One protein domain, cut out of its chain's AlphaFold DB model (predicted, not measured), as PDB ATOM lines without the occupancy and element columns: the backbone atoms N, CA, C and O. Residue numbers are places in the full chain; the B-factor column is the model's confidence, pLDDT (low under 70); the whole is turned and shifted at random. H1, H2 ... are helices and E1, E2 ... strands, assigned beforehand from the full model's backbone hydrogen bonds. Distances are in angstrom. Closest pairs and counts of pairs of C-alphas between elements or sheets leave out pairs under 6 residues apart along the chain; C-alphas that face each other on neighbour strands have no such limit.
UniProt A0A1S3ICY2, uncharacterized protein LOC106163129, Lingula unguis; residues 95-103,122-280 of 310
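AT A GLANCE: This is residues 95 to 103 and 122 to 280 of the 310 residues of the protein "uncharacterized protein LOC106163129" of Lingula unguis (UniProt A0A1S3ICY2). One twisted sheet of eight strands runs through the domain, with H3, H4, H5 and H6 over one face and short H2 over the other. The sheet curls round H3, and residues 240 to 245, of which 243 to 245 belong to H6, stick out. The 168 printed residues hold six named helices and eight named strands, in the order H1 E1 H2 E2 E3 E4 H3 E5 H4 H5 E6 H6 E7 E8, class mixed. The sheet, E4 E3 E2 E1 E5 E6 E8 E7, is mixed; the whole is compact, with a radius of gyration of the C-alphas of 15.7 A and spans of 46 by 45 by 28 A.

HOW THE PARTS SIT: From Ile 95 to His 103 you meet no named element. H1, residues 122 to 125, only grazes the sheet and only just touches H2, residues 146 to 151, with 3 pairs of C-alphas within 8 A, the closest Thr 123 and Phe 150, 7.8 A. E1, residues 134 to 139, H2 and E2, residues 156 to 165, form a strand-helix-strand unit, two parallel neighbours with a helix between, its crossover right-handed; see N 137 and O 158, 2.9 A. E2, E3, residues 168 to 175, and E4, residues 182 to 184, form a meander, each the antiparallel neighbour of the one before; see N 163 and O 170, 2.8 A, and N 183 and O 171, 2.9 A. E5, residues 198 to 204, is parallel to E1, with N 138 and O 202 at 2.8 A. E5, H4, residues 209 to 219, H5, residues 221 to 224, and E6, residues 225 to 232, form a second right-handed unit; N 203 and O 229 are 2.8 A apart. H3, residues 185 to 195, touches H5, closest C-alphas Lys 189 and Ile 221, 5.7 A. H6, residues 243 to 258, touches H4 with residues 249 to 256 alone, closest C-alphas Ser 214 and Glu 252, 6.8 A, at a steep tilt of 47 degrees. E7, residues 261 to 269, and E8, residues 272 to 279, are a hairpin, with N 274 and O 267 at 2.8 A; E8 lies between E6 and E7, and N 230 and O 275 are 2.9 A apart. In H3, H4 and H6 every O i to N i+4 pair is within hydrogen-bond range, in H2 1 of 2; H1 and H5 are too short for one.

IN THESE COORDINATES: Find C-alpha 122 at (126.157, 128.228, 181.023), where H1 begins. E2 runs 27.5 A and H6 22.5 A, first to last C-alpha. E8 ends at C-alpha 279, (113.538, 134.263, 175.617).

THE WHOLE: The C-alphas farthest apart, Glu 129 and His 242, are 49.1 A apart. Residues 104 to 121 are cut out, and C-alphas 103 and 122 are 16.7 A apart. No link is long. The mean pLDDT of the printed part is 75.5, and 48 residues are under 70, among them 122 to 132 and 141 to 155.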
ATOM      1  N   ILE A  95     105.096 130.640 189.948       85.12
ATOM      2  CA  ILE A  95     106.467 130.110 189.980       85.12
ATOM      3  C   ILE A  95     106.487 128.584 189.860       85.12
ATOM      4  O   ILE A  95     107.346 128.027 189.184       85.12
ATOM      5  N   ASN A  96     105.526 127.915 190.497       81.00
ATOM      6  CA  ASN A  96     105.421 126.459 190.507       81.00
ATOM      7  C   ASN A  96     104.811 125.897 189.221       81.00
ATOM      8  O   ASN A  96     105.055 124.739 188.879       81.00
ATOM      9  N   THR A  97     104.025 126.698 188.501       73.25
ATOM     10  CA  THR A  97     103.515 126.346 187.177       73.25
ATOM     11  C   THR A  97     104.651 126.508 186.172       73.25
ATOM     12  O   THR A  97     104.750 127.518 185.475       73.25
ATOM     13  N   LEU A  98     105.549 125.520 186.132       65.19
ATOM     14  CA  LEU A  98     106.598 125.439 185.119       65.19
ATOM     15  C   LEU A  98     105.949 125.580 183.737       65.19
ATOM     16  O   LEU A  98     105.032 124.830 183.397       65.19
ATOM     17  N   GLN A  99     106.397 126.560 182.950       59.91
ATOM     18  CA  GLN A  99     105.883 126.759 181.601       59.91
ATOM     19  C   GLN A  99     106.535 125.700 180.704       59.91
ATOM     20  O   GLN A  99     107.673 125.858 180.264       59.91
ATOM     21  N   GLU A 100     105.850 124.567 180.528       46.22
ATOM     22  CA  GLU A 100     106.298 123.468 179.667       46.22
ATOM     23  C   GLU A 100     106.534 123.944 178.218       46.22
ATOM     24  O   GLU A 100     105.822 124.811 177.718       46.22
ATOM     25  N   GLU A 101     107.526 123.321 177.563       43.19
ATOM     26  CA  GLU A 101     108.096 123.600 176.225       43.19
ATOM     27  C   GLU A 101     109.358 124.490 176.173       43.19
ATOM     28  O   GLU A 101     109.470 125.433 175.392       43.19
ATOM     29  N   CYS A 102     110.412 124.096 176.891       42.62
ATOM     30  CA  CYS A 102     111.770 124.232 176.351       42.62
ATOM     31  C   CYS A 102     112.307 122.839 176.022       42.62
ATOM     32  O   CYS A 102     112.875 122.143 176.861       42.62
ATOM     33  N   HIS A 103     112.061 122.412 174.782       35.66
ATOM     34  CA  HIS A 103     112.665 121.218 174.206       35.66
ATOM     35  C   HIS A 103     114.182 121.218 174.454       35.66
ATOM     36  O   HIS A 103     114.869 122.179 174.115       35.66
ATOM     37  N   VAL A 122     125.172 127.150 181.229       36.91
ATOM     38  CA  VAL A 122     126.157 128.228 181.023       36.91
ATOM     39  C   VAL A 122     127.427 127.713 180.335       36.91
ATOM     40  O   VAL A 122     127.964 128.375 179.445       36.91
ATOM     41  N   THR A 123     127.874 126.505 180.683       36.16
ATOM     42  CA  THR A 123     129.018 125.853 180.026       36.16
ATOM     43  C   THR A 123     128.683 125.387 178.603       36.16
ATOM     44  O   THR A 123     129.554 125.424 177.740       36.16
ATOM     45  N   GLY A 124     127.421 125.027 178.324       35.94
ATOM     46  CA  GLY A 124     126.925 124.721 176.972       35.94
ATOM     47  C   GLY A 124     126.582 125.956 176.123       35.94
ATOM     48  O   GLY A 124     126.652 125.908 174.898       35.94
ATOM     49  N   VAL A 125     126.262 127.082 176.764       42.50
ATOM     50  CA  VAL A 125     126.092 128.397 176.132       42.50
ATOM     51  C   VAL A 125     127.453 128.816 175.574       42.50
ATOM     52  O   VAL A 125     127.605 128.950 174.373       42.50
ATOM     53  N   CYS A 126     128.519 128.872 176.360       41.06
ATOM     54  CA  CYS A 126     129.800 129.430 175.909       41.06
ATOM     55  C   CYS A 126     130.628 128.603 174.868       41.06
ATOM     56  O   CYS A 126     131.732 129.011 174.530       41.06
ATOM     57  N   SER A 127     130.120 127.498 174.291       37.22
ATOM     58  CA  SER A 127     130.887 126.584 173.403       37.22
ATOM     59  C   SER A 127     130.647 126.734 171.882       37.22
ATOM     60  O   SER A 127     131.118 125.902 171.105       37.22
ATOM     61  N   LEU A 128     129.908 127.745 171.415       39.12
ATOM     62  CA  LEU A 128     129.654 127.916 169.975       39.12
ATOM     63  C   LEU A 128     130.729 128.788 169.315       39.12
ATOM     64  O   LEU A 128     130.805 129.995 169.547       39.12
ATOM     65  N   GLU A 129     131.540 128.144 168.476       40.69
ATOM     66  CA  GLU A 129     132.525 128.756 167.588       40.69
ATOM     67  C   GLU A 129     131.860 129.837 166.724       40.69
ATOM     68  O   GLU A 129     131.147 129.507 165.781       40.69
ATOM     69  N   GLN A 130     132.048 131.117 167.074       44.66
ATOM     70  CA  GLN A 130     132.236 132.251 166.144       44.66
ATOM     71  C   GLN A 130     132.149 133.627 166.832       44.66
ATOM     72  O   GLN A 130     132.640 134.593 166.254       44.66
ATOM     73  N   HIS A 131     131.576 133.760 168.039       52.88
ATOM     74  CA  HIS A 131     131.418 135.068 168.701       52.88
ATOM     75  C   HIS A 131     131.595 134.988 170.224       52.88
ATOM     76  O   HIS A 131     131.040 134.100 170.868       52.88
ATOM     77  N   ARG A 132     132.323 135.955 170.805       62.41
ATOM     78  CA  ARG A 132     132.422 136.112 172.264       62.41
ATOM     79  C   ARG A 132     131.068 136.502 172.839       62.41
ATOM     80  O   ARG A 132     130.530 137.563 172.520       62.41
ATOM     81  N   ARG A 133     130.526 135.625 173.676       71.88
ATOM     82  CA  ARG A 133     129.239 135.812 174.345       71.88
ATOM     83  C   ARG A 133     129.346 136.807 175.481       71.88
ATOM     84  O   ARG A 133     130.386 136.900 176.129       71.88
ATOM     85  N   GLN A 134     128.265 137.537 175.725       81.69
ATOM     86  CA  GLN A 134     128.258 138.658 176.660       81.69
ATOM     87  C   GLN A 134     127.371 138.351 177.860       81.69
ATOM     88  O   GLN A 134     126.187 138.044 177.713       81.69
ATOM     89  N   VAL A 135     127.946 138.464 179.057       82.38
ATOM     90  CA  VAL A 135     127.280 138.119 180.316       82.38
ATOM     91  C   VAL A 135     127.332 139.305 181.265       82.38
ATOM     92  O   VAL A 135     128.407 139.844 181.543       82.38
ATOM     93  N   LEU A 136     126.171 139.708 181.782       87.50
ATOM     94  CA  LEU A 136     126.046 140.803 182.742       87.50
ATOM     95  C   LEU A 136     125.629 140.252 184.101       87.50
ATOM     96  O   LEU A 136     124.589 139.612 184.210       87.50
ATOM     97  N   ILE A 137     126.417 140.537 185.135       85.88
ATOM     98  CA  ILE A 137     126.175 140.056 186.499       85.88
ATOM     99  C   ILE A 137     125.971 141.250 187.423       85.88
ATOM    100  O   ILE A 137     126.843 142.113 187.530       85.88
ATOM    101  N   PHE A 138     124.851 141.272 188.139       88.38
ATOM    102  CA  PHE A 138     124.491 142.299 189.109       88.38
ATOM    103  C   PHE A 138     124.483 141.688 190.506       88.38
ATOM    104  O   PHE A 138     123.558 140.964 190.862       88.38
ATOM    105  N   SER A 139     125.517 141.958 191.307       83.31
ATOM    106  CA  SER A 139     125.646 141.352 192.636       83.31
ATOM    107  C   SER A 139     126.333 142.249 193.653       83.31
ATOM    108  O   SER A 139     127.160 143.090 193.311       83.31
ATOM    109  N   LYS A 140     126.004 142.039 194.933       76.06
ATOM    110  CA  LYS A 140     126.655 142.698 196.072       76.06
ATOM    111  C   LYS A 140     128.050 142.135 196.340       76.06
ATOM    112  O   LYS A 140     128.921 142.856 196.825       76.06
ATOM    113  N   ASN A 141     128.256 140.852 196.043       66.06
ATOM    114  CA  ASN A 141     129.473 140.138 196.400       66.06
ATOM    115  C   ASN A 141     130.504 140.241 195.272       66.06
ATOM    116  O   ASN A 141     130.278 139.812 194.140       66.06
ATOM    117  N   ARG A 142     131.676 140.793 195.604       56.16
ATOM    118  CA  ARG A 142     132.826 140.922 194.690       56.16
ATOM    119  C   ARG A 142     133.402 139.573 194.247       56.16
ATOM    120  O   ARG A 142     134.065 139.505 193.215       56.16
ATOM    121  N   GLU A 143     133.121 138.520 195.009       48.94
ATOM    122  CA  GLU A 143     133.712 137.185 194.887       48.94
ATOM    123  C   GLU A 143     132.662 136.124 194.542       48.94
ATOM    124  O   GLU A 143     132.595 135.069 195.163       48.94
ATOM    125  N   LEU A 144     131.804 136.384 193.556       53.47
ATOM    126  CA  LEU A 144     131.031 135.283 192.990       53.47
ATOM    127  C   LEU A 144     131.997 134.317 192.260       53.47
ATOM    128  O   LEU A 144     132.728 134.771 191.368       53.47
ATOM    129  N   PRO A 145     131.971 132.995 192.556       47.53
ATOM    130  CA  PRO A 145     132.725 131.960 191.821       47.53
ATOM    131  C   PRO A 145     132.441 131.967 190.314       47.53
ATOM    132  O   PRO A 145     133.225 131.486 189.504       47.53
ATOM    133  N   VAL A 146     131.328 132.591 189.939       47.97
ATOM    134  CA  VAL A 146     130.869 132.883 188.585       47.97
ATOM    135  C   VAL A 146     131.966 133.518 187.710       47.97
ATOM    136  O   VAL A 146     132.070 133.205 186.525       47.97
ATOM    137  N   ARG A 147     132.872 134.327 188.288       47.69
ATOM    138  CA  ARG A 147     134.045 134.862 187.567       47.69
ATOM    139  C   ARG A 147     135.017 133.788 187.075       47.69
ATOM    140  O   ARG A 147     135.683 134.035 186.077       47.69
ATOM    141  N   GLN A 148     135.161 132.660 187.768       48.38
ATOM    142  CA  GLN A 148     136.052 131.575 187.339       48.38
ATOM    143  C   GLN A 148     135.402 130.767 186.210       48.38
ATOM    144  O   GLN A 148     136.017 130.592 185.164       48.38
ATOM    145  N   VAL A 149     134.119 130.426 186.359       50.28
ATOM    146  CA  VAL A 149     133.374 129.589 185.401       50.28
ATOM    147  C   VAL A 149     133.259 130.232 184.012       50.28
ATOM    148  O   VAL A 149     133.492 129.575 183.005       50.28
ATOM    149  N   PHE A 150     132.951 131.531 183.925       52.38
ATOM    150  CA  PHE A 150     132.822 132.201 182.622       52.38
ATOM    151  C   PHE A 150     134.162 132.582 181.978       52.38
ATOM    152  O   PHE A 150     134.231 132.747 180.761       52.38
ATOM    153  N   ARG A 151     135.234 132.725 182.772       51.56
ATOM    154  CA  ARG A 151     136.586 132.973 182.239       51.56
ATOM    155  C   ARG A 151     137.152 131.750 181.534       51.56
ATOM    156  O   ARG A 151     137.861 131.907 180.549       51.56
ATOM    157  N   GLU A 152     136.829 130.562 182.030       50.66
ATOM    158  CA  GLU A 152     137.204 129.291 181.402       50.66
ATOM    159  C   GLU A 152     136.470 129.057 180.074       50.66
ATOM    160  O   GLU A 152     136.922 128.262 179.257       50.66
ATOM    161  N   ALA A 153     135.383 129.794 179.826       54.59
ATOM    162  CA  ALA A 153     134.497 129.607 178.685       54.59
ATOM    163  C   ALA A 153     134.602 130.709 177.597       54.59
ATOM    164  O   ALA A 153     133.711 130.828 176.769       54.59
ATOM    165  N   ASP A 154     135.660 131.537 177.592       65.75
ATOM    166  CA  ASP A 154     135.894 132.638 176.617       65.75
ATOM    167  C   ASP A 154     134.711 133.628 176.459       65.75
ATOM    168  O   ASP A 154     134.426 134.148 175.378       65.75
ATOM    169  N   CYS A 155     134.018 133.909 177.566       69.94
ATOM    170  CA  CYS A 155     132.875 134.819 177.623       69.94
ATOM    171  C   CYS A 155     133.289 136.219 178.146       69.94
ATOM    172  O   CYS A 155     134.080 136.351 179.086       69.94
ATOM    173  N   ASP A 156     132.751 137.290 177.548       76.94
ATOM    174  CA  ASP A 156     132.958 138.677 177.984       76.94
ATOM    175  C   ASP A 156     132.015 138.995 179.155       76.94
ATOM    176  O   ASP A 156     130.817 139.242 178.991       76.94
ATOM    177  N   VAL A 157     132.571 138.977 180.370       77.94
ATOM    178  CA  VAL A 157     131.811 139.154 181.616       77.94
ATOM    179  C   VAL A 157     131.938 140.573 182.156       77.94
ATOM    180  O   VAL A 157     133.029 141.028 182.525       77.94
ATOM    181  N   TYR A 158     130.797 141.237 182.319       83.31
ATOM    182  CA  TYR A 158     130.692 142.537 182.970       83.31
ATOM    183  C   TYR A 158     129.972 142.385 184.305       83.31
ATOM    184  O   TYR A 158     128.829 141.936 184.363       83.31
ATOM    185  N   GLN A 159     130.643 142.771 185.388       83.56
ATOM    186  CA  GLN A 159     130.065 142.711 186.726       83.56
ATOM    187  C   GLN A 159     129.785 144.111 187.245       83.56
ATOM    188  O   GLN A 159     130.661 144.979 187.213       83.56
ATOM    189  N   PHE A 160     128.591 144.279 187.796       87.81
ATOM    190  CA  PHE A 160     128.099 145.510 188.379       87.81
ATOM    191  C   PHE A 160     127.671 145.285 189.827       87.81
ATOM    192  O   PHE A 160     126.997 144.305 190.146       87.81
ATOM    193  N   ILE A 161     128.026 146.226 190.697       88.06
ATOM    194  CA  ILE A 161     127.492 146.319 192.053       88.06
ATOM    195  C   ILE A 161     126.411 147.403 192.055       88.06
ATOM    196  O   ILE A 161     126.748 148.578 191.875       88.06
ATOM    197  N   PRO A 162     125.132 147.050 192.252       88.94
ATOM    198  CA  PRO A 162     124.076 148.036 192.412       88.94
ATOM    199  C   PRO A 162     124.181 148.711 193.790       88.94
ATOM    200  O   PRO A 162     124.401 148.058 194.816       88.94
ATOM    201  N   VAL A 163     124.047 150.037 193.807       88.44
ATOM    202  CA  VAL A 163     124.143 150.902 194.991       88.44
ATOM    203  C   VAL A 163     123.078 151.996 194.899       88.44
ATOM    204  O   VAL A 163     122.860 152.559 193.829       88.44
ATOM    205  N   ILE A 164     122.433 152.329 196.020       85.31
ATOM    206  CA  ILE A 164     121.564 153.511 196.109       85.31
ATOM    207  C   ILE A 164     122.418 154.721 196.476       85.31
ATOM    208  O   ILE A 164     123.060 154.736 197.526       85.31
ATOM    209  N   GLN A 165     122.390 155.753 195.642       82.62
ATOM    210  CA  GLN A 165     123.091 157.009 195.881       82.62
ATOM    211  C   GLN A 165     122.143 158.175 195.600       82.62
ATOM    212  O   GLN A 165     121.590 158.298 194.510       82.62
ATOM    213  N   TYR A 166     121.908 159.011 196.617       82.69
ATOM    214  CA  TYR A 166     120.943 160.122 196.572       82.69
ATOM    215  C   TYR A 166     119.528 159.707 196.122       82.69
ATOM    216  O   TYR A 166     118.862 160.435 195.395       82.69
ATOM    217  N   GLY A 167     119.081 158.515 196.531       79.88
ATOM    218  CA  GLY A 167     117.774 157.961 196.152       79.88
ATOM    219  C   GLY A 167     117.721 157.327 194.758       79.88
ATOM    220  O   GLY A 167     116.696 156.758 194.402       79.88
ATOM    221  N   ASN A 168     118.817 157.361 193.995       83.88
ATOM    222  CA  ASN A 168     118.895 156.773 192.661       83.88
ATOM    223  C   ASN A 168     119.674 155.455 192.675       83.88
ATOM    224  O   ASN A 168     120.673 155.318 193.382       83.88
ATOM    225  N   LEU A 169     119.232 154.498 191.859       87.31
ATOM    226  CA  LEU A 169     119.937 153.241 191.621       87.31
ATOM    227  C   LEU A 169     121.096 153.465 190.639       87.31
ATOM    228  O   LEU A 169     120.874 153.846 189.488       87.31
ATOM    229  N   ILE A 170     122.319 153.218 191.101       90.88
ATOM    230  CA  ILE A 170     123.570 153.354 190.346       90.88
ATOM    231  C   ILE A 170     124.296 152.004 190.325       90.88
ATOM    232  O   ILE A 170     124.218 151.229 191.275       90.88
ATOM    233  N   PHE A 171     125.030 151.725 189.251       90.38
ATOM    234  CA  PHE A 171     125.764 150.482 189.037       90.38
ATOM    235  C   PHE A 171     127.269 150.751 188.968       90.38
ATOM    236  O   PHE A 171     127.754 151.385 188.033       90.38
ATOM    237  N   LYS A 172     128.032 150.260 189.949       87.69
ATOM    238  CA  LYS A 172     129.501 150.354 189.948       87.69
ATOM    239  C   LYS A 172     130.088 149.176 189.188       87.69
ATOM    240  O   LYS A 172     129.896 148.035 189.605       87.69
ATOM    241  N   GLN A 173     130.802 149.424 188.094       82.56
ATOM    242  CA  GLN A 173     131.423 148.347 187.329       82.56
ATOM    243  C   GLN A 173     132.704 147.845 188.018       82.56
ATOM    244  O   GLN A 173     133.666 148.590 188.198       82.56
ATOM    245  N   GLU A 174     132.745 146.560 188.373       75.25
ATOM    246  CA  GLU A 174     133.890 145.927 189.050       75.25
ATOM    247  C   GLU A 174     134.806 145.149 188.085       75.25
ATOM    248  O   GLU A 174     135.984 144.938 188.383       75.25
ATOM    249  N   SER A 175     134.301 144.701 186.929       66.94
ATOM    250  CA  SER A 175     135.105 144.014 185.900       66.94
ATOM    251  C   SER A 175     134.640 144.280 184.469       66.94
ATOM    252  O   SER A 175     133.479 144.607 184.225       66.94
ATOM    253  N   GLY A 176     135.577 144.132 183.526       60.00
ATOM    254  CA  GLY A 176     135.402 144.289 182.078       60.00
ATOM    255  C   GLY A 176     136.668 144.859 181.421       60.00
ATOM    256  O   GLY A 176     137.596 145.269 182.119       60.00
ATOM    257  N   HIS A 177     136.698 144.925 180.084       52.72
ATOM    258  CA  HIS A 177     137.856 145.414 179.302       52.72
ATOM    259  C   HIS A 177     138.227 146.888 179.560       52.72
ATOM    260  O   HIS A 177     139.310 147.333 179.187       52.72
ATOM    261  N   ARG A 178     137.360 147.650 180.244       55.34
ATOM    262  CA  ARG A 178     137.636 148.975 180.823       55.34
ATOM    263  C   ARG A 178     136.850 149.108 182.130       55.34
ATOM    264  O   ARG A 178     135.649 148.852 182.126       55.34
ATOM    265  N   ARG A 179     137.496 149.518 183.233       56.00
ATOM    266  CA  ARG A 179     136.791 149.976 184.445       56.00
ATOM    267  C   ARG A 179     136.070 151.277 184.086       56.00
ATOM    268  O   ARG A 179     136.706 152.327 184.080       56.00
ATOM    269  N   LEU A 180     134.801 151.209 183.686       55.09
ATOM    270  CA  LEU A 180     133.979 152.410 183.578       55.09
ATOM    271  C   LEU A 180     133.472 152.816 184.961       55.09
ATOM    272  O   LEU A 180     133.469 152.037 185.915       55.09
ATOM    273  N   ASN A 181     133.097 154.086 185.015       72.62
ATOM    274  CA  ASN A 181     132.552 154.811 186.147       72.62
ATOM    275  C   ASN A 181     131.287 154.156 186.736       72.62
ATOM    276  O   ASN A 181     130.733 153.196 186.205       72.62
ATOM    277  N   GLU A 182     130.813 154.740 187.832       85.56
ATOM    278  CA  GLU A 182     129.417 154.651 188.264       85.56
ATOM    279  C   GLU A 182     128.470 154.913 187.077       85.56
ATOM    280  O   GLU A 182     128.549 155.965 186.446       85.56
ATOM    281  N   LEU A 183     127.607 153.943 186.755       89.50
ATOM    282  CA  LEU A 183     126.620 154.040 185.679       89.50
ATOM    283  C   LEU A 183     125.233 154.290 186.264       89.50
ATOM    284  O   LEU A 183     124.774 153.540 187.130       89.50
ATOM    285  N   THR A 184     124.531 155.300 185.761       91.62
ATOM    286  CA  THR A 184     123.087 155.423 185.998       91.62
ATOM    287  C   THR A 184     122.319 154.347 185.219       91.62
ATOM    288  O   THR A 184     122.879 153.638 184.379       91.62
ATOM    289  N   MET A 185     121.013 154.217 185.463       91.38
ATOM    290  CA  MET A 185     120.161 153.308 184.685       91.38
ATOM    291  C   MET A 185     120.143 153.656 183.183       91.38
ATOM    292  O   MET A 185     120.147 152.753 182.344       91.38
ATOM    293  N   ASP A 186     120.181 154.945 182.832       90.69
ATOM    294  CA  ASP A 186     120.252 155.396 181.436       90.69
ATOM    295  C   ASP A 186     121.605 155.059 180.799       90.69
ATOM    296  O   ASP A 186     121.660 154.586 179.659       90.69
ATOM    297  N   ASP A 187     122.700 155.215 181.549       91.25
ATOM    298  CA  ASP A 187     124.031 154.815 181.085       91.25
ATOM    299  C   ASP A 187     124.116 153.300 180.882       91.25
ATOM    300  O   ASP A 187     124.653 152.839 179.873       91.25
ATOM    301  N   LEU A 188     123.538 152.517 181.801       91.56
ATOM    302  CA  LEU A 188     123.460 151.063 181.684       91.56
ATOM    303  C   LEU A 188     122.640 150.658 180.453       91.56
ATOM    304  O   LEU A 188     123.069 149.804 179.681       91.56
ATOM    305  N   LYS A 189     121.500 151.306 180.208       91.62
ATOM    306  CA  LYS A 189     120.694 151.090 178.999       91.62
ATOM    307  C   LYS A 189     121.493 151.372 177.727       91.62
ATOM    308  O   LYS A 189     121.441 150.582 176.784       91.62
ATOM    309  N   LEU A 190     122.241 152.475 177.682       90.75
ATOM    310  CA  LEU A 190     123.110 152.802 176.548       90.75
ATOM    311  C   LEU A 190     124.240 151.782 176.387       90.75
ATOM    312  O   LEU A 190     124.554 151.398 175.260       90.75
ATOM    313  N   PHE A 191     124.823 151.325 177.493       89.75
ATOM    314  CA  PHE A 191     125.845 150.287 177.510       89.75
ATOM    315  C   PHE A 191     125.312 148.972 176.922       89.75
ATOM    316  O   PHE A 191     125.861 148.490 175.933       89.75
ATOM    317  N   VAL A 192     124.184 148.459 177.421       90.00
ATOM    318  CA  VAL A 192     123.540 147.232 176.915       90.00
ATOM    319  C   VAL A 192     123.095 147.378 175.454       90.00
ATOM    320  O   VAL A 192     123.215 146.453 174.657       90.00
ATOM    321  N   LYS A 193     122.658 148.569 175.039       88.44
ATOM    322  CA  LYS A 193     122.344 148.829 173.629       88.44
ATOM    323  C   LYS A 193     123.584 148.747 172.725       88.44
ATOM    324  O   LYS A 193     123.466 148.306 171.586       88.44
ATOM    325  N   ARG A 194     124.765 149.172 173.199       87.19
ATOM    326  CA  ARG A 194     126.035 149.085 172.441       87.19
ATOM    327  C   ARG A 194     126.543 147.657 172.322       87.19
ATOM    328  O   ARG A 194     127.098 147.307 171.287       87.19
ATOM    329  N   LEU A 195     126.318 146.866 173.366       83.62
ATOM    330  CA  LEU A 195     126.525 145.422 173.384       83.62
ATOM    331  C   LEU A 195     125.677 144.700 172.322       83.62
ATOM    332  O   LEU A 195     126.093 143.665 171.809       83.62
ATOM    333  N   ARG A 196     124.555 145.322 171.916       78.56
ATOM    334  CA  ARG A 196     123.524 144.860 170.964       78.56
ATOM    335  C   ARG A 196     122.703 143.709 171.509       78.56
ATOM    336  O   ARG A 196     121.486 143.732 171.375       78.56
ATOM    337  N   THR A 197     123.361 142.767 172.155       77.31
ATOM    338  CA  THR A 197     122.785 141.528 172.639       77.31
ATOM    339  C   THR A 197     123.577 141.000 173.813       77.31
ATOM    340  O   THR A 197     124.791 141.140 173.907       77.31
ATOM    341  N   VAL A 198     122.845 140.387 174.722       83.38
ATOM    342  CA  VAL A 198     123.359 139.824 175.954       83.38
ATOM    343  C   VAL A 198     122.850 138.397 176.019       83.38
ATOM    344  O   VAL A 198     121.657 138.143 175.836       83.38
ATOM    345  N   ASP A 199     123.740 137.441 176.231       80.19
ATOM    346  CA  ASP A 199     123.346 136.045 176.384       80.19
ATOM    347  C   ASP A 199     122.599 135.875 177.704       80.19
ATOM    348  O   ASP A 199     121.468 135.394 177.731       80.19
ATOM    349  N   VAL A 200     123.205 136.347 178.794       82.56
ATOM    350  CA  VAL A 200     122.680 136.164 180.146       82.56
ATOM    351  C   VAL A 200     122.763 137.464 180.933       82.56
ATOM    352  O   VAL A 200     123.824 138.087 181.029       82.56
ATOM    353  N   ILE A 201     121.636 137.852 181.525       89.19
ATOM    354  CA  ILE A 201     121.581 138.824 182.617       89.19
ATOM    355  C   ILE A 201     121.333 138.050 183.908       89.19
ATOM    356  O   ILE A 201     120.323 137.365 184.030       89.19
ATOM    357  N   ASP A 202     122.242 138.165 184.865       86.19
ATOM    358  CA  ASP A 202     122.150 137.527 186.177       86.19
ATOM    359  C   ASP A 202     121.986 138.598 187.261       86.19
ATOM    360  O   ASP A 202     122.857 139.452 187.445       86.19
ATOM    361  N   ILE A 203     120.848 138.588 187.953       89.38
ATOM    362  CA  ILE A 203     120.537 139.480 189.070       89.38
ATOM    363  C   ILE A 203     120.596 138.659 190.356       89.38
ATOM    364  O   ILE A 203     119.677 137.913 190.691       89.38
ATOM    365  N   HIS A 204     121.672 138.866 191.104       82.56
ATOM    366  CA  HIS A 204     121.997 138.156 192.334       82.56
ATOM    367  C   HIS A 204     122.166 139.175 193.471       82.56
ATOM    368  O   HIS A 204     123.283 139.459 193.928       82.56
ATOM    369  N   TYR A 205     121.055 139.786 193.897       79.94
ATOM    370  CA  TYR A 205     121.052 140.856 194.902       79.94
ATOM    371  C   TYR A 205     119.775 140.854 195.756       79.94
ATOM    372  O   TYR A 205     118.856 141.614 195.494       79.94
ATOM    373  N   THR A 206     119.742 140.061 196.823       74.12
ATOM    374  CA  THR A 206     118.543 139.748 197.637       74.12
ATOM    375  C   THR A 206     117.936 140.882 198.482       74.12
ATOM    376  O   THR A 206     117.138 140.609 199.379       74.12
ATOM    377  N   THR A 207     118.367 142.137 198.315       79.31
ATOM    378  CA  THR A 207     117.776 143.279 199.045       79.31
ATOM    379  C   THR A 207     117.243 144.392 198.147       79.31
ATOM    380  O   THR A 207     116.742 145.378 198.669       79.31
ATOM    381  N   MET A 208     117.441 144.300 196.832       83.75
ATOM    382  CA  MET A 208     117.035 145.315 195.845       83.75
ATOM    383  C   MET A 208     116.702 144.692 194.480       83.75
ATOM    384  O   MET A 208     116.637 145.376 193.458       83.75
ATOM    385  N   GLU A 209     116.577 143.373 194.425       87.25
ATOM    386  CA  GLU A 209     116.371 142.597 193.214       87.25
ATOM    387  C   GLU A 209     115.128 143.066 192.454       87.25
ATOM    388  O   GLU A 209     115.172 143.219 191.234       87.25
ATOM    389  N   TRP A 210     114.050 143.390 193.171       89.44
ATOM    390  CA  TRP A 210     112.791 143.825 192.580       89.44
ATOM    391  C   TRP A 210     112.887 145.245 192.024       89.44
ATOM    392  O   TRP A 210     112.343 145.513 190.951       89.44
ATOM    393  N   GLU A 211     113.601 146.155 192.688       89.38
ATOM    394  CA  GLU A 211     113.902 147.490 192.164       89.38
ATOM    395  C   GLU A 211     114.783 147.421 190.914       89.38
ATOM    396  O   GLU A 211     114.517 148.132 189.942       89.38
ATOM    397  N   ILE A 212     115.797 146.550 190.914       92.56
ATOM    398  CA  ILE A 212     116.673 146.328 189.757       92.56
ATOM    399  C   ILE A 212     115.851 145.783 188.584       92.56
ATOM    400  O   ILE A 212     115.887 146.364 187.497       92.56
ATOM    401  N   LEU A 213     115.060 144.729 188.810       93.94
ATOM    402  CA  LEU A 213     114.196 144.127 187.795       93.94
ATOM    403  C   LEU A 213     113.198 145.147 187.228       93.94
ATOM    404  O   LEU A 213     113.101 145.305 186.009       93.94
ATOM    405  N   SER A 214     112.518 145.896 188.103       91.56
ATOM    406  CA  SER A 214     111.587 146.964 187.708       91.56
ATOM    407  C   SER A 214     112.292 148.010 186.839       91.56
ATOM    408  O   SER A 214     111.774 148.426 185.802       91.56
ATOM    409  N   GLY A 215     113.499 148.421 187.239       91.88
ATOM    410  CA  GLY A 215     114.329 149.359 186.495       91.88
ATOM    411  C   GLY A 215     114.702 148.842 185.106       91.88
ATOM    412  O   GLY A 215     114.594 149.586 184.129       91.88
ATOM    413  N   PHE A 216     115.072 147.565 184.995       94.62
ATOM    414  CA  PHE A 216     115.436 146.939 183.724       94.62
ATOM    415  C   PHE A 216     114.246 146.826 182.777       94.62
ATOM    416  O   PHE A 216     114.369 147.153 181.593       94.62
ATOM    417  N   LEU A 217     113.091 146.416 183.297       93.31
ATOM    418  CA  LEU A 217     111.855 146.301 182.534       93.31
ATOM    419  C   LEU A 217     111.346 147.676 182.063       93.31
ATOM    420  O   LEU A 217     111.019 147.823 180.885       93.31
ATOM    421  N   ASN A 218     111.367 148.698 182.930       90.25
ATOM    422  CA  ASN A 218     110.979 150.077 182.589       90.25
ATOM    423  C   ASN A 218     111.867 150.677 181.490       90.25
ATOM    424  O   ASN A 218     111.400 151.438 180.645       90.25
ATOM    425  N   ASN A 219     113.156 150.336 181.495       89.69
ATOM    426  CA  ASN A 219     114.131 150.886 180.556       89.69
ATOM    427  C   ASN A 219     114.332 150.032 179.300       89.69
ATOM    428  O   ASN A 219     115.087 150.429 178.409       89.69
ATOM    429  N   GLY A 220     113.648 148.887 179.208       88.75
ATOM    430  CA  GLY A 220     113.769 147.956 178.090       88.75
ATOM    431  C   GLY A 220     115.149 147.305 177.989       88.75
ATOM    432  O   GLY A 220     115.557 146.930 176.893       88.75
ATOM    433  N   ILE A 221     115.878 147.182 179.102       92.12
ATOM    434  CA  ILE A 221     117.208 146.551 179.142       92.12
ATOM    435  C   ILE A 221     117.102 145.075 178.752       92.12
ATOM    436  O   ILE A 221     117.884 144.585 177.939       92.12
ATOM    437  N   LEU A 222     116.073 144.386 179.251       92.00
ATOM    438  CA  LEU A 222     115.862 142.965 178.975       92.00
ATOM    439  C   LEU A 222     115.441 142.670 177.526       92.00
ATOM    440  O   LEU A 222     115.367 141.506 177.135       92.00
ATOM    441  N   LYS A 223     115.185 143.695 176.700       87.44
ATOM    442  CA  LYS A 223     114.922 143.515 175.264       87.44
ATOM    443  C   LYS A 223     116.108 142.875 174.544       87.44
ATOM    444  O   LYS A 223     115.896 142.186 173.557       87.44
ATOM    445  N   PHE A 224     117.322 143.103 175.039       87.00
ATOM    446  CA  PHE A 224     118.563 142.634 174.425       87.00
ATOM    447  C   PHE A 224     119.055 141.295 174.996       87.00
ATOM    448  O   PHE A 224     120.080 140.799 174.546       87.00
ATOM    449  N   ALA A 225     118.357 140.723 175.984       86.69
ATOM    450  CA  ALA A 225     118.799 139.532 176.701       86.69
ATOM    451  C   ALA A 225     118.103 138.252 176.215       86.69
ATOM    452  O   ALA A 225     116.883 138.245 176.027       86.69
ATOM    453  N   HIS A 226     118.873 137.169 176.068       81.94
ATOM    454  CA  HIS A 226     118.345 135.836 175.754       81.94
ATOM    455  C   HIS A 226     117.887 135.095 177.007       81.94
ATOM    456  O   HIS A 226     116.872 134.406 176.972       81.94
ATOM    457  N   GLN A 227     118.612 135.239 178.112       83.56
ATOM    458  CA  GLN A 227     118.280 134.611 179.385       83.56
ATOM    459  C   GLN A 227     118.352 135.618 180.530       83.56
ATOM    460  O   GLN A 227     119.158 136.554 180.517       83.56
ATOM    461  N   LEU A 228     117.501 135.398 181.528       88.06
ATOM    462  CA  LEU A 228     117.509 136.116 182.794       88.06
ATOM    463  C   LEU A 228     117.574 135.095 183.931       88.06
ATOM    464  O   LEU A 228     116.707 134.231 184.044       88.06
ATOM    465  N   ILE A 229     118.588 135.223 184.780       86.25
ATOM    466  CA  ILE A 229     118.682 134.525 186.061       86.25
ATOM    467  C   ILE A 229     118.343 135.555 187.129       86.25
ATOM    468  O   ILE A 229     118.955 136.620 187.192       86.25
ATOM    469  N   PHE A 230     117.323 135.274 187.929       88.75
ATOM    470  CA  PHE A 230     116.804 136.219 188.905       88.75
ATOM    471  C   PHE A 230     116.725 135.556 190.272       88.75
ATOM    472  O   PHE A 230     115.881 134.693 190.498       88.75
ATOM    473  N   GLN A 231     117.610 135.949 191.188       85.19
ATOM    474  CA  GLN A 231     117.505 135.553 192.585       85.19
ATOM    475  C   GLN A 231     116.526 136.482 193.298       85.19
ATOM    476  O   GLN A 231     116.844 137.634 193.601       85.19
ATOM    477  N   ALA A 232     115.345 135.953 193.582       83.50
ATOM    478  CA  ALA A 232     114.254 136.669 194.206       83.50
ATOM    479  C   ALA A 232     114.139 136.311 195.687       83.50
ATOM    480  O   ALA A 232     114.021 135.134 196.030       83.50
ATOM    481  N   ASN A 233     114.115 137.291 196.591       81.25
ATOM    482  CA  ASN A 233     113.562 137.039 197.913       81.25
ATOM    483  C   ASN A 233     112.039 136.982 197.775       81.25
ATOM    484  O   ASN A 233     111.369 137.991 197.538       81.25
ATOM    485  N   MET A 234     111.511 135.766 197.870       72.12
ATOM    486  CA  MET A 234     110.098 135.510 197.639       72.12
ATOM    487  C   MET A 234     109.245 135.761 198.888       72.12
ATOM    488  O   MET A 234     108.053 136.027 198.744       72.12
ATOM    489  N   ILE A 235     109.808 135.642 200.105       63.59
ATOM    490  CA  ILE A 235     108.994 135.428 201.325       63.59
ATOM    491  C   ILE A 235     109.564 136.094 202.605       63.59
ATOM    492  O   ILE A 235     108.880 136.152 203.633       63.59
ATOM    493  N   ASP A 236     110.769 136.676 202.600       54.06
ATOM    494  CA  ASP A 236     111.402 137.117 203.848       54.06
ATOM    495  C   ASP A 236     111.174 138.604 204.195       54.06
ATOM    496  O   ASP A 236     111.870 139.495 203.716       54.06
ATOM    497  N   ARG A 237     110.163 138.823 205.056       48.00
ATOM    498  CA  ARG A 237     109.957 139.799 206.169       48.00
ATOM    499  C   ARG A 237     110.418 141.272 206.086       48.00
ATOM    500  O   ARG A 237     110.065 142.025 206.993       48.00
ATOM    501  N   VAL A 238     111.152 141.718 205.071       46.44
ATOM    502  CA  VAL A 238     111.749 143.068 204.995       46.44
ATOM    503  C   VAL A 238     110.914 144.017 204.133       46.44
ATOM    504  O   VAL A 238     110.760 145.186 204.478       46.44
ATOM    505  N   TYR A 239     110.266 143.501 203.087       47.41
ATOM    506  CA  TYR A 239     109.149 144.177 202.431       47.41
ATOM    507  C   TYR A 239     107.883 143.678 203.109       47.41
ATOM    508  O   TYR A 239     107.469 142.542 202.892       47.41
ATOM    509  N   GLY A 240     107.340 144.490 204.021       49.53
ATOM    510  CA  GLY A 240     106.187 144.144 204.848       49.53
ATOM    511  C   GLY A 240     105.121 143.390 204.057       49.53
ATOM    512  O   GLY A 240     104.866 143.730 202.902       49.53
ATOM    513  N   ARG A 241     104.551 142.358 204.692       66.75
ATOM    514  CA  ARG A 241     103.473 141.476 204.214       66.75
ATOM    515  C   ARG A 241     102.226 142.274 203.829       66.75
ATOM    516  O   ARG A 241     101.201 142.230 204.501       66.75
ATOM    517  N   HIS A 242     102.346 143.069 202.783       75.69
ATOM    518  CA  HIS A 242     101.311 143.930 202.279       75.69
ATOM    519  C   HIS A 242     100.859 143.332 200.951       75.69
ATOM    520  O   HIS A 242     101.692 143.173 200.052       75.69
ATOM    521  N   PRO A 243      99.562 143.031 200.789       77.88
ATOM    522  CA  PRO A 243      99.013 142.484 199.549       77.88
ATOM    523  C   PRO A 243      99.459 143.245 198.291       77.88
ATOM    524  O   PRO A 243      99.779 142.648 197.267       77.88
ATOM    525  N   ALA A 244      99.577 144.576 198.379       76.94
ATOM    526  CA  ALA A 244     100.050 145.400 197.263       76.94
ATOM    527  C   ALA A 244     101.501 145.100 196.825       76.94
ATOM    528  O   ALA A 244     101.802 145.208 195.635       76.94
ATOM    529  N   SER A 245     102.391 144.709 197.744       80.62
ATOM    530  CA  SER A 245     103.779 144.346 197.419       80.62
ATOM    531  C   SER A 245     103.829 143.039 196.628       80.62
ATOM    532  O   SER A 245     104.448 142.991 195.568       80.62
ATOM    533  N   LEU A 246     103.092 142.016 197.076       83.94
ATOM    534  CA  LEU A 246     102.963 140.735 196.367       83.94
ATOM    535  C   LEU A 246     102.307 140.914 194.993       83.94
ATOM    536  O   LEU A 246     102.754 140.357 193.991       83.94
ATOM    537  N   ARG A 247     101.292 141.778 194.908       84.81
ATOM    538  CA  ARG A 247     100.659 142.149 193.639       84.81
ATOM    539  C   ARG A 247     101.627 142.837 192.685       84.81
ATOM    540  O   ARG A 247     101.592 142.569 191.482       84.81
ATOM    541  N   LYS A 248     102.489 143.720 193.197       84.50
ATOM    542  CA  LYS A 248     103.551 144.349 192.406       84.50
ATOM    543  C   LYS A 248     104.535 143.295 191.893       84.50
ATOM    544  O   LYS A 248     104.793 143.293 190.695       84.50
ATOM    545  N   MET A 249     105.003 142.380 192.748       88.56
ATOM    546  CA  MET A 249     105.883 141.270 192.351       88.56
ATOM    547  C   MET A 249     105.249 140.448 191.228       88.56
ATOM    548  O   MET A 249     105.822 140.349 190.149       88.56
ATOM    549  N   TYR A 250     104.019 139.964 191.426       89.62
ATOM    550  CA  TYR A 250     103.274 139.236 190.397       89.62
ATOM    551  C   TYR A 250     103.167 140.027 189.086       89.62
ATOM    552  O   TYR A 250     103.357 139.482 188.003       89.62
ATOM    553  N   SER A 251     102.903 141.333 189.168       88.06
ATOM    554  CA  SER A 251     102.796 142.188 187.982       88.06
ATOM    555  C   SER A 251     104.113 142.298 187.210       88.06
ATOM    556  O   SER A 251     104.081 142.310 185.983       88.06
ATOM    557  N   GLU A 252     105.256 142.342 187.899       91.62
ATOM    558  CA  GLU A 252     106.579 142.322 187.262       91.62
ATOM    559  C   GLU A 252     106.883 140.966 186.613       91.62
ATOM    560  O   GLU A 252     107.356 140.926 185.478       91.62
ATOM    561  N   LEU A 253     106.528 139.860 187.276       91.88
ATOM    562  CA  LEU A 253     106.663 138.512 186.713       91.88
ATOM    563  C   LEU A 253     105.837 138.353 185.426       91.88
ATOM    564  O   LEU A 253     106.346 137.936 184.389       91.88
ATOM    565  N   ARG A 254     104.582 138.818 185.427       89.62
ATOM    566  CA  ARG A 254     103.750 138.864 184.210       89.62
ATOM    567  C   ARG A 254     104.338 139.769 183.129       89.62
ATOM    568  O   ARG A 254     104.142 139.515 181.942       89.62
ATOM    569  N   ARG A 255     105.048 140.831 183.509       90.19
ATOM    570  CA  ARG A 255     105.684 141.743 182.553       90.19
ATOM    571  C   ARG A 255     106.891 141.108 181.860       90.19
ATOM    572  O   ARG A 255     107.123 141.412 180.692       90.19
ATOM    573  N   LEU A 256     107.601 140.190 182.524       91.94
ATOM    574  CA  LEU A 256     108.626 139.360 181.881       91.94
ATOM    575  C   LEU A 256     108.034 138.511 180.752       91.94
ATOM    576  O   LEU A 256     108.583 138.506 179.650       91.94
ATOM    577  N   GLU A 257     106.883 137.877 180.987       89.12
ATOM    578  CA  GLU A 257     106.196 137.092 179.953       89.12
ATOM    579  C   GLU A 257     105.785 137.929 178.746       89.12
ATOM    580  O   GLU A 257     105.998 137.535 177.600       89.12
ATOM    581  N   VAL A 258     105.234 139.120 178.995       87.00
ATOM    582  CA  VAL A 258     104.858 140.060 177.932       87.00
ATOM    583  C   VAL A 258     106.082 140.487 177.115       87.00
ATOM    584  O   VAL A 258     105.979 140.623 175.901       87.00
ATOM    585  N   GLN A 259     107.253 140.623 177.747       88.31
ATOM    586  CA  GLN A 259     108.532 140.868 177.065       88.31
ATOM    587  C   GLN A 259     109.157 139.611 176.443       88.31
ATOM    588  O   GLN A 259     110.335 139.629 176.068       88.31
ATOM    589  N   GLY A 260     108.392 138.523 176.340       86.81
ATOM    590  CA  GLY A 260     108.775 137.295 175.664       86.81
ATOM    591  C   GLY A 260     109.748 136.422 176.444       86.81
ATOM    592  O   GLY A 260     110.522 135.715 175.809       86.81
ATOM    593  N   PHE A 261     109.757 136.476 177.777       86.75
ATOM    594  CA  PHE A 261     110.468 135.502 178.610       86.75
ATOM    595  C   PHE A 261     109.532 134.419 179.136       86.75
ATOM    596  O   PHE A 261     108.400 134.704 179.497       86.75
ATOM    597  N   LEU A 262     110.029 133.194 179.238       86.31
ATOM    598  CA  LEU A 262     109.313 132.058 179.806       86.31
ATOM    599  C   LEU A 262     110.101 131.523 180.997       86.31
ATOM    600  O   LEU A 262     111.316 131.333 180.888       86.31
ATOM    601  N   LEU A 263     109.420 131.315 182.124       85.31
ATOM    602  CA  LEU A 263     110.001 130.669 183.300       85.31
ATOM    603  C   LEU A 263     110.075 129.166 183.034       85.31
ATOM    604  O   LEU A 263     109.042 128.508 182.935       85.31
ATOM    605  N   PHE A 264     111.286 128.621 182.935       77.44
ATOM    606  CA  PHE A 264     111.483 127.195 182.643       77.44
ATOM    607  C   PHE A 264     112.033 126.411 183.836       77.44
ATOM    608  O   PHE A 264     111.991 125.181 183.837       77.44
ATOM    609  N   HIS A 265     112.569 127.098 184.848       77.88
ATOM    610  CA  HIS A 265     113.059 126.454 186.059       77.88
ATOM    611  C   HIS A 265     113.033 127.409 187.252       77.88
ATOM    612  O   HIS A 265     113.338 128.596 187.114       77.88
ATOM    613  N   SER A 266     112.731 126.875 188.434       79.94
ATOM    614  CA  SER A 266     112.923 127.555 189.709       79.94
ATOM    615  C   SER A 266     113.678 126.649 190.681       79.94
ATOM    616  O   SER A 266     113.491 125.430 190.695       79.94
ATOM    617  N   ILE A 267     114.579 127.237 191.470       75.25
ATOM    618  CA  ILE A 267     115.338 126.530 192.505       75.25
ATOM    619  C   ILE A 267     115.209 127.301 193.820       75.25
ATOM    620  O   ILE A 267     115.754 128.405 193.932       75.25
ATOM    621  N   PRO A 268     114.565 126.732 194.851       72.81
ATOM    622  CA  PRO A 268     114.552 127.343 196.171       72.81
ATOM    623  C   PRO A 268     115.965 127.331 196.774       72.81
ATOM    624  O   PRO A 268     116.644 126.303 196.803       72.81
ATOM    625  N   CYS A 269     116.423 128.474 197.284       62.38
ATOM    626  CA  CYS A 269     117.735 128.633 197.907       62.38
ATOM    627  C   CYS A 269     117.638 129.542 199.134       62.38
ATOM    628  O   CYS A 269     117.546 130.756 198.993       62.38
ATOM    629  N   HIS A 270     117.661 128.945 200.331       62.62
ATOM    630  CA  HIS A 270     117.693 129.600 201.649       62.62
ATOM    631  C   HIS A 270     117.144 131.044 201.685       62.62
ATOM    632  O   HIS A 270     117.881 132.006 201.479       62.62
ATOM    633  N   MET A 271     115.859 131.202 202.021       65.25
ATOM    634  CA  MET A 271     115.157 132.503 202.101       65.25
ATOM    635  C   MET A 271     115.043 133.264 200.761       65.25
ATOM    636  O   MET A 271     114.497 134.360 200.725       65.25
ATOM    637  N   SER A 272     115.504 132.685 199.651       74.00
ATOM    638  CA  SER A 272     115.341 133.195 198.289       74.00
ATOM    639  C   SER A 272     114.989 132.066 197.316       74.00
ATOM    640  O   SER A 272     115.028 130.885 197.667       74.00
ATOM    641  N   GLU A 273     114.648 132.422 196.087       79.88
ATOM    642  CA  GLU A 273     114.383 131.494 194.997       79.88
ATOM    643  C   GLU A 273     115.084 131.988 193.733       79.88
ATOM    644  O   GLU A 273     115.003 133.165 193.382       79.88
ATOM    645  N   PHE A 274     115.818 131.103 193.063       80.62
ATOM    646  CA  PHE A 274     116.408 131.388 191.761       80.62
ATOM    647  C   PHE A 274     115.391 131.063 190.681       80.62
ATOM    648  O   PHE A 274     114.987 129.913 190.542       80.62
ATOM    649  N   LEU A 275     115.011 132.070 189.906       85.31
ATOM    650  CA  LEU A 275     114.092 131.950 188.785       85.31
ATOM    651  C   LEU A 275     114.881 132.054 187.478       85.31
ATOM    652  O   LEU A 275     115.618 133.021 187.263       85.31
ATOM    653  N   TYR A 276     114.725 131.058 186.608       83.56
ATOM    654  CA  TYR A 276     115.430 130.965 185.333       83.56
ATOM    655  C   TYR A 276     114.466 131.207 184.177       83.56
ATOM    656  O   TYR A 276     113.551 130.421 183.921       83.56
ATOM    657  N   TYR A 277     114.707 132.297 183.459       85.38
ATOM    658  CA  TYR A 277     113.899 132.732 182.332       85.38
ATOM    659  C   TYR A 277     114.663 132.617 181.020       85.38
ATOM    660  O   TYR A 277     115.830 133.008 180.927       85.38
ATOM    661  N   GLN A 278     113.971 132.168 179.976       83.69
ATOM    662  CA  GLN A 278     114.491 132.104 178.614       83.69
ATOM    663  C   GLN A 278     113.607 132.896 177.652       83.69
ATOM    664  O   GLN A 278     112.383 132.879 177.748       83.69
ATOM    665  N   ALA A 279     114.227 133.604 176.712       80.75
ATOM    666  CA  ALA A 279     113.538 134.263 175.617       80.75
ATOM    667  C   ALA A 279     112.786 133.235 174.759       80.75
ATOM    668  O   ALA A 279     113.350 132.232 174.328       80.75
ATOM    669  N   ASN A 280     111.519 133.505 174.465       79.56
ATOM    670  CA  ASN A 280     110.732 132.690 173.555       79.56
ATOM    671  C   ASN A 280     111.228 132.838 172.106       79.56
ATOM    672  O   ASN A 280     111.960 133.767 171.752       79.56
TER     673      ASN A 280